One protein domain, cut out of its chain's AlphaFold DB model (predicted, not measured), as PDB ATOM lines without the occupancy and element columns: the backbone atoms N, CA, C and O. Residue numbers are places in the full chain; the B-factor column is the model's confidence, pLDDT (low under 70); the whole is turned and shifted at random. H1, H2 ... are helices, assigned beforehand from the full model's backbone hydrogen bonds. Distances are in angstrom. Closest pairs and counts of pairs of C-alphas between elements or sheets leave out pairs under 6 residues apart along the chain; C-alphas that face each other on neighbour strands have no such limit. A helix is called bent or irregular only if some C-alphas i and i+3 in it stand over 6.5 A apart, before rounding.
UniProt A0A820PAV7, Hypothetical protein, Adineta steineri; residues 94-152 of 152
ATOM      1  N   TYR A  94     -39.619 -17.615  -4.380       95.56
ATOM      2  CA  TYR A  94     -39.993 -18.833  -5.099       95.56
ATOM      3  C   TYR A  94     -40.227 -18.590  -6.597       95.56
ATOM      4  O   TYR A  94     -39.658 -19.301  -7.426       95.56
ATOM      5  N   ILE A  95     -41.003 -17.562  -6.969       96.12
ATOM      6  CA  ILE A  95     -41.282 -17.237  -8.383       96.12
ATOM      7  C   ILE A  95     -40.006 -16.850  -9.134       96.12
ATOM      8  O   ILE A  95     -39.816 -17.267 -10.277       96.12
ATOM      9  N   HIS A  96     -39.101 -16.125  -8.475       97.00
ATOM     10  CA  HIS A  96     -37.796 -15.804  -9.037       97.00
ATOM     11  C   HIS A  96     -37.038 -17.082  -9.425       97.00
ATOM     12  O   HIS A  96     -36.628 -17.237 -10.574       97.00
ATOM     13  N   THR A  97     -36.913 -18.033  -8.493       95.00
ATOM     14  CA  THR A  97     -36.139 -19.263  -8.712       95.00
ATOM     15  C   THR A  97     -36.818 -20.287  -9.618       95.00
ATOM     16  O   THR A  97     -36.124 -21.050 -10.281       95.00
ATOM     17  N   SER A  98     -38.153 -20.329  -9.633       93.00
ATOM     18  CA  SER A  98     -38.928 -21.344 -10.365       93.00
ATOM     19  C   SER A  98     -39.284 -20.916 -11.786       93.00
ATOM     20  O   SER A  98     -39.226 -21.737 -12.695       93.00
ATOM     21  N   MET A  99     -39.631 -19.643 -11.988       95.19
ATOM     22  CA  MET A  99     -40.150 -19.146 -13.265       95.19
ATOM     23  C   MET A  99     -39.195 -18.159 -13.929       95.19
ATOM     24  O   MET A  99     -38.926 -18.282 -15.122       95.19
ATOM     25  N   CYS A 100     -38.660 -17.184 -13.186       95.50
ATOM     26  CA  CYS A 100     -37.826 -16.144 -13.795       95.50
ATOM     27  C   CYS A 100     -36.480 -16.686 -14.270       95.50
ATOM     28  O   CYS A 100     -36.084 -16.392 -15.396       95.50
ATOM     29  N   LEU A 101     -35.793 -17.489 -13.448       95.38
ATOM     30  CA  LEU A 101     -34.546 -18.134 -13.868       95.38
ATOM     31  C   LEU A 101     -34.775 -19.040 -15.079       95.38
ATOM     32  O   LEU A 101     -34.059 -18.915 -16.066       95.38
ATOM     33  N   TYR A 102     -35.839 -19.848 -15.060       94.81
ATOM     34  CA  TYR A 102     -36.201 -20.691 -16.198       94.81
ATOM     35  C   TYR A 102     -36.427 -19.874 -17.480       94.81
ATOM     36  O   TYR A 102     -35.900 -20.226 -18.536       94.81
ATOM     37  N   ALA A 103     -37.175 -18.768 -17.402       95.38
ATOM     38  CA  ALA A 103     -37.427 -17.901 -18.549       95.38
ATOM     39  C   ALA A 103     -36.138 -17.243 -19.072       95.38
ATOM     40  O   ALA A 103     -35.921 -17.199 -20.281       95.38
ATOM     41  N   LEU A 104     -35.253 -16.780 -18.184       95.75
ATOM     42  CA  LEU A 104     -33.953 -16.239 -18.584       95.75
ATOM     43  C   LEU A 104     -33.083 -17.302 -19.266       95.75
ATOM     44  O   LEU A 104     -32.475 -17.027 -20.292       95.75
ATOM     45  N   GLU A 105     -33.046 -18.524 -18.742       95.06
ATOM     46  CA  GLU A 105     -32.206 -19.600 -19.278       95.06
ATOM     47  C   GLU A 105     -32.704 -20.122 -20.633       95.06
ATOM     48  O   GLU A 105     -31.894 -20.398 -21.521       95.06
ATOM     49  N   ASN A 106     -34.024 -20.219 -20.814       95.69
ATOM     50  CA  ASN A 106     -34.619 -20.936 -21.947       95.69
ATOM     51  C   ASN A 106     -35.258 -20.031 -23.007       95.69
ATOM     52  O   ASN A 106     -35.441 -20.477 -24.136       95.69
ATOM     53  N   ILE A 107     -35.621 -18.790 -22.668       95.06
ATOM     54  CA  ILE A 107     -36.406 -17.907 -23.551       95.06
ATOM     55  C   ILE A 107     -35.623 -16.646 -23.939       95.06
ATOM     56  O   ILE A 107     -35.799 -16.137 -25.044       95.06
ATOM     57  N   ALA A 108     -34.763 -16.129 -23.058       95.12
ATOM     58  CA  ALA A 108     -34.019 -14.902 -23.335       95.12
ATOM     59  C   ALA A 108     -32.981 -15.079 -24.461       95.12
ATOM     60  O   ALA A 108     -32.471 -16.177 -24.694       95.12
ATOM     61  N   SER A 109     -32.634 -13.984 -25.142       97.50
ATOM     62  CA  SER A 109     -31.516 -13.968 -26.092       97.50
ATOM     63  C   SER A 109     -30.170 -14.109 -25.373       97.50
ATOM     64  O   SER A 109     -30.064 -13.835 -24.178       97.50
ATOM     65  N   GLU A 110     -29.109 -14.481 -26.092       97.56
ATOM     66  CA  GLU A 110     -27.770 -14.612 -25.493       97.56
ATOM     67  C   GLU A 110     -27.255 -13.294 -24.890       97.56
ATOM     68  O   GLU A 110     -26.691 -13.293 -23.797       97.56
ATOM     69  N   GLU A 111     -27.536 -12.154 -25.528       97.75
ATOM     70  CA  GLU A 111     -27.210 -10.828 -24.983       97.75
ATOM     71  C   GLU A 111     -27.946 -10.564 -23.657       97.75
ATOM     72  O   GLU A 111     -27.357 -10.108 -22.672       97.75
ATOM     73  N   GLN A 112     -29.240 -10.898 -23.596       96.81
ATOM     74  CA  GLN A 112     -30.038 -10.759 -22.378       96.81
ATOM     75  C   GLN A 112     -29.545 -11.700 -21.274       96.81
ATOM     76  O   GLN A 112     -29.440 -11.275 -20.121       96.81
ATOM     77  N   LYS A 113     -29.197 -12.950 -21.607       97.50
ATOM     78  CA  LYS A 113     -28.612 -13.904 -20.656       97.50
ATOM     79  C   LYS A 113     -27.306 -13.377 -20.090       97.50
ATOM     80  O   LYS A 113     -27.177 -13.301 -18.874       97.50
ATOM     81  N   GLN A 114     -26.376 -12.947 -20.941       97.56
ATOM     82  CA  GLN A 114     -25.079 -12.432 -20.501       97.56
ATOM     83  C   GLN A 114     -25.233 -11.255 -19.528       97.56
ATOM     84  O   GLN A 114     -24.484 -11.152 -18.557       97.56
ATOM     85  N   LYS A 115     -26.233 -10.396 -19.754       97.25
ATOM     86  CA  LYS A 115     -26.517  -9.246 -18.894       97.25
ATOM     87  C   LYS A 115     -27.221  -9.616 -17.587       97.25
ATOM     88  O   LYS A 115     -26.836  -9.118 -16.532       97.25
ATOM     89  N   PHE A 116     -28.275 -10.429 -17.643       97.62
ATOM     90  CA  PHE A 116     -29.200 -10.602 -16.516       97.62
ATOM     91  C   PHE A 116     -29.048 -11.927 -15.776       97.62
ATOM     92  O   PHE A 116     -29.297 -11.964 -14.571       97.62
ATOM     93  N   LEU A 117     -28.629 -13.003 -16.446       96.38
ATOM     94  CA  LEU A 117     -28.581 -14.332 -15.839       96.38
ATOM     95  C   LEU A 117     -27.594 -14.408 -14.660       96.38
ATOM     96  O   LEU A 117     -28.015 -14.870 -13.598       96.38
ATOM     97  N   PRO A 118     -26.351 -13.882 -14.747       96.19
ATOM     98  CA  PRO A 118     -25.435 -13.894 -13.605       96.19
ATOM     99  C   PRO A 118     -25.972 -13.102 -12.408       96.19
ATOM    100  O   PRO A 118     -25.816 -13.518 -11.260       96.19
ATOM    101  N   LEU A 119     -26.644 -11.974 -12.666       97.50
ATOM    102  CA  LEU A 119     -27.240 -11.130 -11.627       97.50
ATOM    103  C   LEU A 119     -28.426 -11.825 -10.950       97.50
ATOM    104  O   LEU A 119     -28.567 -11.750  -9.730       97.50
ATOM    105  N   ALA A 120     -29.263 -12.510 -11.731       96.56
ATOM    106  CA  ALA A 120     -30.414 -13.245 -11.225       96.56
ATOM    107  C   ALA A 120     -29.974 -14.471 -10.412       96.56
ATOM    108  O   ALA A 120     -30.384 -14.630  -9.267       96.56
ATOM    109  N   GLN A 121     -29.060 -15.294 -10.935       94.00
ATOM    110  CA  GLN A 121     -28.566 -16.492 -10.239       94.00
ATOM    111  C   GLN A 121     -27.868 -16.165  -8.907       94.00
ATOM    112  O   GLN A 121     -27.926 -16.949  -7.959       94.00
ATOM    113  N   SER A 122     -27.236 -14.993  -8.816       93.75
ATOM    114  CA  SER A 122     -26.587 -14.502  -7.596       93.75
ATOM    115  C   SER A 122     -27.502 -13.678  -6.681       93.75
ATOM    116  O   SER A 122     -27.029 -13.190  -5.657       93.75
ATOM    117  N   PHE A 123     -28.793 -13.540  -7.010       95.69
ATOM    118  CA  PHE A 123     -29.776 -12.730  -6.278       95.69
ATOM    119  C   PHE A 123     -29.408 -11.235  -6.147       95.69
ATOM    120  O   PHE A 123     -29.957 -10.539  -5.293       95.69
ATOM    121  N   HIS A 124     -28.528 -10.704  -7.006       96.31
ATOM    122  CA  HIS A 124     -28.292  -9.253  -7.102       96.31
ATOM    123  C   HIS A 124     -29.500  -8.518  -7.688       96.31
ATOM    124  O   HIS A 124     -29.716  -7.342  -7.403       96.31
ATOM    125  N   ILE A 125     -30.294  -9.219  -8.498       96.75
ATOM    126  CA  ILE A 125     -31.625  -8.786  -8.907       96.75
ATOM    127  C   ILE A 125     -32.644  -9.834  -8.479       96.75
ATOM    128  O   ILE A 125     -32.397 -11.035  -8.573       96.75
ATOM    129  N   ILE A 126     -33.810  -9.366  -8.046       96.19
ATOM    130  CA  ILE A 126     -34.974 -10.208  -7.775       96.19
ATOM    131  C   ILE A 126     -36.021  -9.852  -8.819       96.19
ATOM    132  O   ILE A 126     -36.292  -8.681  -9.079       96.19
ATOM    133  N   ALA A 127     -36.591 -10.879  -9.430       94.62
ATOM    134  CA  ALA A 127     -37.571 -10.754 -10.497       94.62
ATOM    135  C   ALA A 127     -38.809 -11.575 -10.154       94.62
ATOM    136  O   ALA A 127     -38.742 -12.524  -9.373       94.62
ATOM    137  N   THR A 128     -39.930 -11.216 -10.765       94.31
ATOM    138  CA  THR A 128     -41.167 -11.989 -10.698       94.31
ATOM    139  C   THR A 128     -41.690 -12.250 -12.104       94.31
ATOM    140  O   THR A 128     -41.288 -11.591 -13.063       94.31
ATOM    141  N   TYR A 129     -42.579 -13.227 -12.225       91.31
ATOM    142  CA  TYR A 129     -43.231 -13.584 -13.473       91.31
ATOM    143  C   TYR A 129     -44.677 -13.078 -13.436       91.31
ATOM    144  O   TYR A 129     -45.593 -13.754 -12.961       91.31
ATOM    145  N   ALA A 130     -44.863 -11.833 -13.874       89.88
ATOM    146  CA  ALA A 130     -46.131 -11.114 -13.794       89.88
ATOM    147  C   ALA A 130     -47.008 -11.379 -15.030       89.88
ATOM    148  O   ALA A 130     -47.051 -10.570 -15.951       89.88
ATOM    149  N   GLN A 131     -47.689 -12.528 -15.054       87.25
ATOM    150  CA  GLN A 131     -48.589 -12.910 -16.155       87.25
ATOM    151  C   GLN A 131     -50.075 -12.693 -15.832       87.25
ATOM    152  O   GLN A 131     -50.847 -12.309 -16.704       87.25
ATOM    153  N   THR A 132     -50.494 -12.999 -14.603       85.88
ATOM    154  CA  THR A 132     -51.907 -12.925 -14.205       85.88
ATOM    155  C   THR A 132     -52.331 -11.468 -14.038       85.88
ATOM    156  O   THR A 132     -51.757 -10.754 -13.218       85.88
ATOM    157  N   GLU A 133     -53.369 -11.050 -14.765       84.69
ATOM    158  CA  GLU A 133     -54.021  -9.747 -14.591       84.69
ATOM    159  C   GLU A 133     -55.289  -9.895 -13.732       84.69
ATOM    160  O   GLU A 133     -55.865 -10.982 -13.656       84.69
ATOM    161  N   LEU A 134     -55.754  -8.802 -13.108       83.19
ATOM    162  CA  LEU A 134     -56.906  -8.804 -12.186       83.19
ATOM    163  C   LEU A 134     -58.150  -9.500 -12.774       83.19
ATOM    164  O   LEU A 134     -58.800 -10.283 -12.086       83.19
ATOM    165  N   ASP A 135     -58.433  -9.263 -14.058       75.88
ATOM    166  CA  ASP A 135     -59.614  -9.800 -14.749       75.88
ATOM    167  C   ASP A 135     -59.323 -11.084 -15.550       75.88
ATOM    168  O   ASP A 135     -60.221 -11.635 -16.194       75.88
ATOM    169  N   ILE A 136     -58.062 -11.536 -15.608       66.75
ATOM    170  CA  ILE A 136     -57.615 -12.537 -16.585       66.75
ATOM    171  C   ILE A 136     -56.626 -13.507 -15.947       66.75
ATOM    172  O   ILE A 136     -55.446 -13.217 -15.765       66.75
ATOM    173  N   ARG A 137     -57.121 -14.720 -15.678       62.16
ATOM    174  CA  ARG A 137     -56.322 -15.814 -15.105       62.16
ATOM    175  C   ARG A 137     -56.026 -16.952 -16.083       62.16
ATOM    176  O   ARG A 137     -54.933 -17.501 -16.053       62.16
ATOM    177  N   ASN A 138     -56.976 -17.286 -16.961       65.12
ATOM    178  CA  ASN A 138     -56.914 -18.507 -17.781       65.12
ATOM    179  C   ASN A 138     -56.879 -18.254 -19.303       65.12
ATOM    180  O   ASN A 138     -56.784 -19.210 -20.067       65.12
ATOM    181  N   ILE A 139     -56.982 -17.001 -19.773       75.25
ATOM    182  CA  ILE A 139     -57.084 -16.677 -21.210       75.25
ATOM    183  C   ILE A 139     -55.961 -15.715 -21.616       75.25
ATOM    184  O   ILE A 139     -56.143 -14.502 -21.625       75.25
ATOM    185  N   LEU A 140     -54.803 -16.268 -21.983       70.38
ATOM    186  CA  LEU A 140     -53.583 -15.489 -22.254       70.38
ATOM    187  C   LEU A 140     -53.720 -14.500 -23.419       70.38
ATOM    188  O   LEU A 140     -53.186 -13.403 -23.362       70.38
ATOM    189  N   HIS A 141     -54.508 -14.826 -24.444       73.75
ATOM    190  CA  HIS A 141     -54.707 -13.942 -25.601       73.75
ATOM    191  C   HIS A 141     -55.575 -12.705 -25.309       73.75
ATOM    192  O   HIS A 141     -55.800 -11.896 -26.203       73.75
ATOM    193  N   ARG A 142     -56.111 -12.568 -24.087       71.00
ATOM    194  CA  ARG A 142     -56.914 -11.408 -23.671       71.00
ATOM    195  C   ARG A 142     -56.153 -10.422 -22.782       71.00
ATOM    196  O   ARG A 142     -56.758  -9.423 -22.404       71.00
ATOM    197  N   ILE A 143     -54.888 -10.706 -22.452       73.81
ATOM    198  CA  ILE A 143     -53.998  -9.827 -21.672       73.81
ATOM    199  C   ILE A 143     -54.066  -8.405 -22.241       73.81
ATOM    200  O   ILE A 143     -53.947  -8.206 -23.453       73.81
ATOM    201  N   LYS A 144     -54.335  -7.433 -21.364       74.19
ATOM    202  CA  LYS A 144     -54.579  -6.033 -21.737       74.19
ATOM    203  C   LYS A 144     -53.299  -5.201 -21.712       74.19
ATOM    204  O   LYS A 144     -53.267  -4.144 -22.342       74.19
ATOM    205  N   ILE A 145     -52.259  -5.642 -20.997       75.94
ATOM    206  CA  ILE A 145     -50.950  -4.982 -21.003       75.94
ATOM    207  C   ILE A 145     -50.351  -5.079 -22.410       75.94
ATOM    208  O   ILE A 145     -50.073  -6.167 -22.911       75.94
ATOM    209  N   SER A 146     -50.133  -3.926 -23.041       77.44
ATOM    210  CA  SER A 146     -49.493  -3.819 -24.349       77.44
ATOM    211  C   SER A 146     -48.123  -3.156 -24.239       77.44
ATOM    212  O   SER A 146     -47.908  -2.223 -23.465       77.44
ATOM    213  N   SER A 147     -47.179  -3.639 -25.040       77.69
ATOM    214  CA  SER A 147     -45.873  -3.017 -25.243       77.69
ATOM    215  C   SER A 147     -45.831  -2.425 -26.648       77.69
ATOM    216  O   SER A 147     -45.683  -3.159 -27.626       77.69
ATOM    217  N   ASN A 148     -45.981  -1.106 -26.761       72.69
ATOM    218  CA  ASN A 148     -45.880  -0.412 -28.043       72.69
ATOM    219  C   ASN A 148     -44.415  -0.082 -28.335       72.69
ATOM    220  O   ASN A 148     -43.765   0.611 -27.552       72.69
ATOM    221  N   VAL A 149     -43.903  -0.543 -29.474       63.88
ATOM    222  CA  VAL A 149     -42.609  -0.091 -29.992       63.88
ATOM    223  C   VAL A 149     -42.864   1.176 -30.802       63.88
ATOM    224  O   VAL A 149     -43.431   1.115 -31.890       63.88
ATOM    225  N   ILE A 150     -42.474   2.330 -30.260       53.62
ATOM    226  CA  ILE A 150     -42.444   3.581 -31.023       53.62
ATOM    227  C   ILE A 150     -41.132   3.571 -31.808       53.62
ATOM    228  O   ILE A 150     -40.064   3.796 -31.242       53.62
ATOM    229  N   LEU A 151     -41.210   3.231 -33.092       50.47
ATOM    230  CA  LEU A 151     -40.094   3.404 -34.019       50.47
ATOM    231  C   LEU A 151     -40.062   4.886 -34.418       50.47
ATOM    232  O   LEU A 151     -41.000   5.355 -35.063       50.47
ATOM    233  N   ASN A 152     -39.025   5.603 -33.978       53.47
ATOM    234  CA  ASN A 152     -38.694   6.952 -34.452       53.47
ATOM    235  C   ASN A 152     -37.827   6.874 -35.707       53.47
ATOM    236  O   ASN A 152     -36.934   5.995 -35.735       53.47
TER     237      ASN A 152
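AT A GLANCE: This is residues 94 to 152 of the 152 residues of the protein "Hypothetical protein" of Adineta steineri (UniProt A0A820PAV7). A helical hairpin, with H1 and H2 side by side, sits at one end of a loose model, and a long stretch with no named element, residues 122 to 152, folds back past H1 and runs away from the hairpin to a small loop of turns around residues 134 to 144. From there residues 146 to 152 stick out as a free tail. The printed part has 59 residues with two named helices, H1 then H2, and no named strand; the class is all helix, though the helices hold 25 of the 59 residues, under half. The whole is loose, with a radius of gyration of the C-alphas of 13.9 A, and flat, with spans of 37 by 34 by 18 A.

HOW THE PARTS SIT: H1, residues 94 to 106, touches H2, residues 110 to 121, with its residues 101 to 105 alone. Their closest C-alphas are those of Leu 104 and Lys 113, 6.2 A apart. The two run opposite ways at a shallow tilt of 23 degrees, and with a tight link they form a helical hairpin. O i to N i+4 pairs are within hydrogen-bond range in 7 of 9 cases in H1 and 6 of 8 in H2.

IN THESE COORDINATES: H1 begins at C-alpha 94, (-39.993, -18.833, -5.099), and measures 17.8 A from first to last C-alpha. It is neither bent nor irregular, but only just: C-alphas 98 and 101 are 6.5 A apart. H2 measures 15.4 A, ends at C-alpha 121, (-28.566, -16.492, -10.239), and is irregular, with C-alphas 115 and 118 at 7.1 A.

THE WHOLE: The two C-alphas farthest apart are those of Tyr 94 and Asn 152, the chain's last residue, 39.1 A. The printed part has no cut. The mean pLDDT of the printed part is 86.7, with residues 136 to 138 and 149 to 152 under 70.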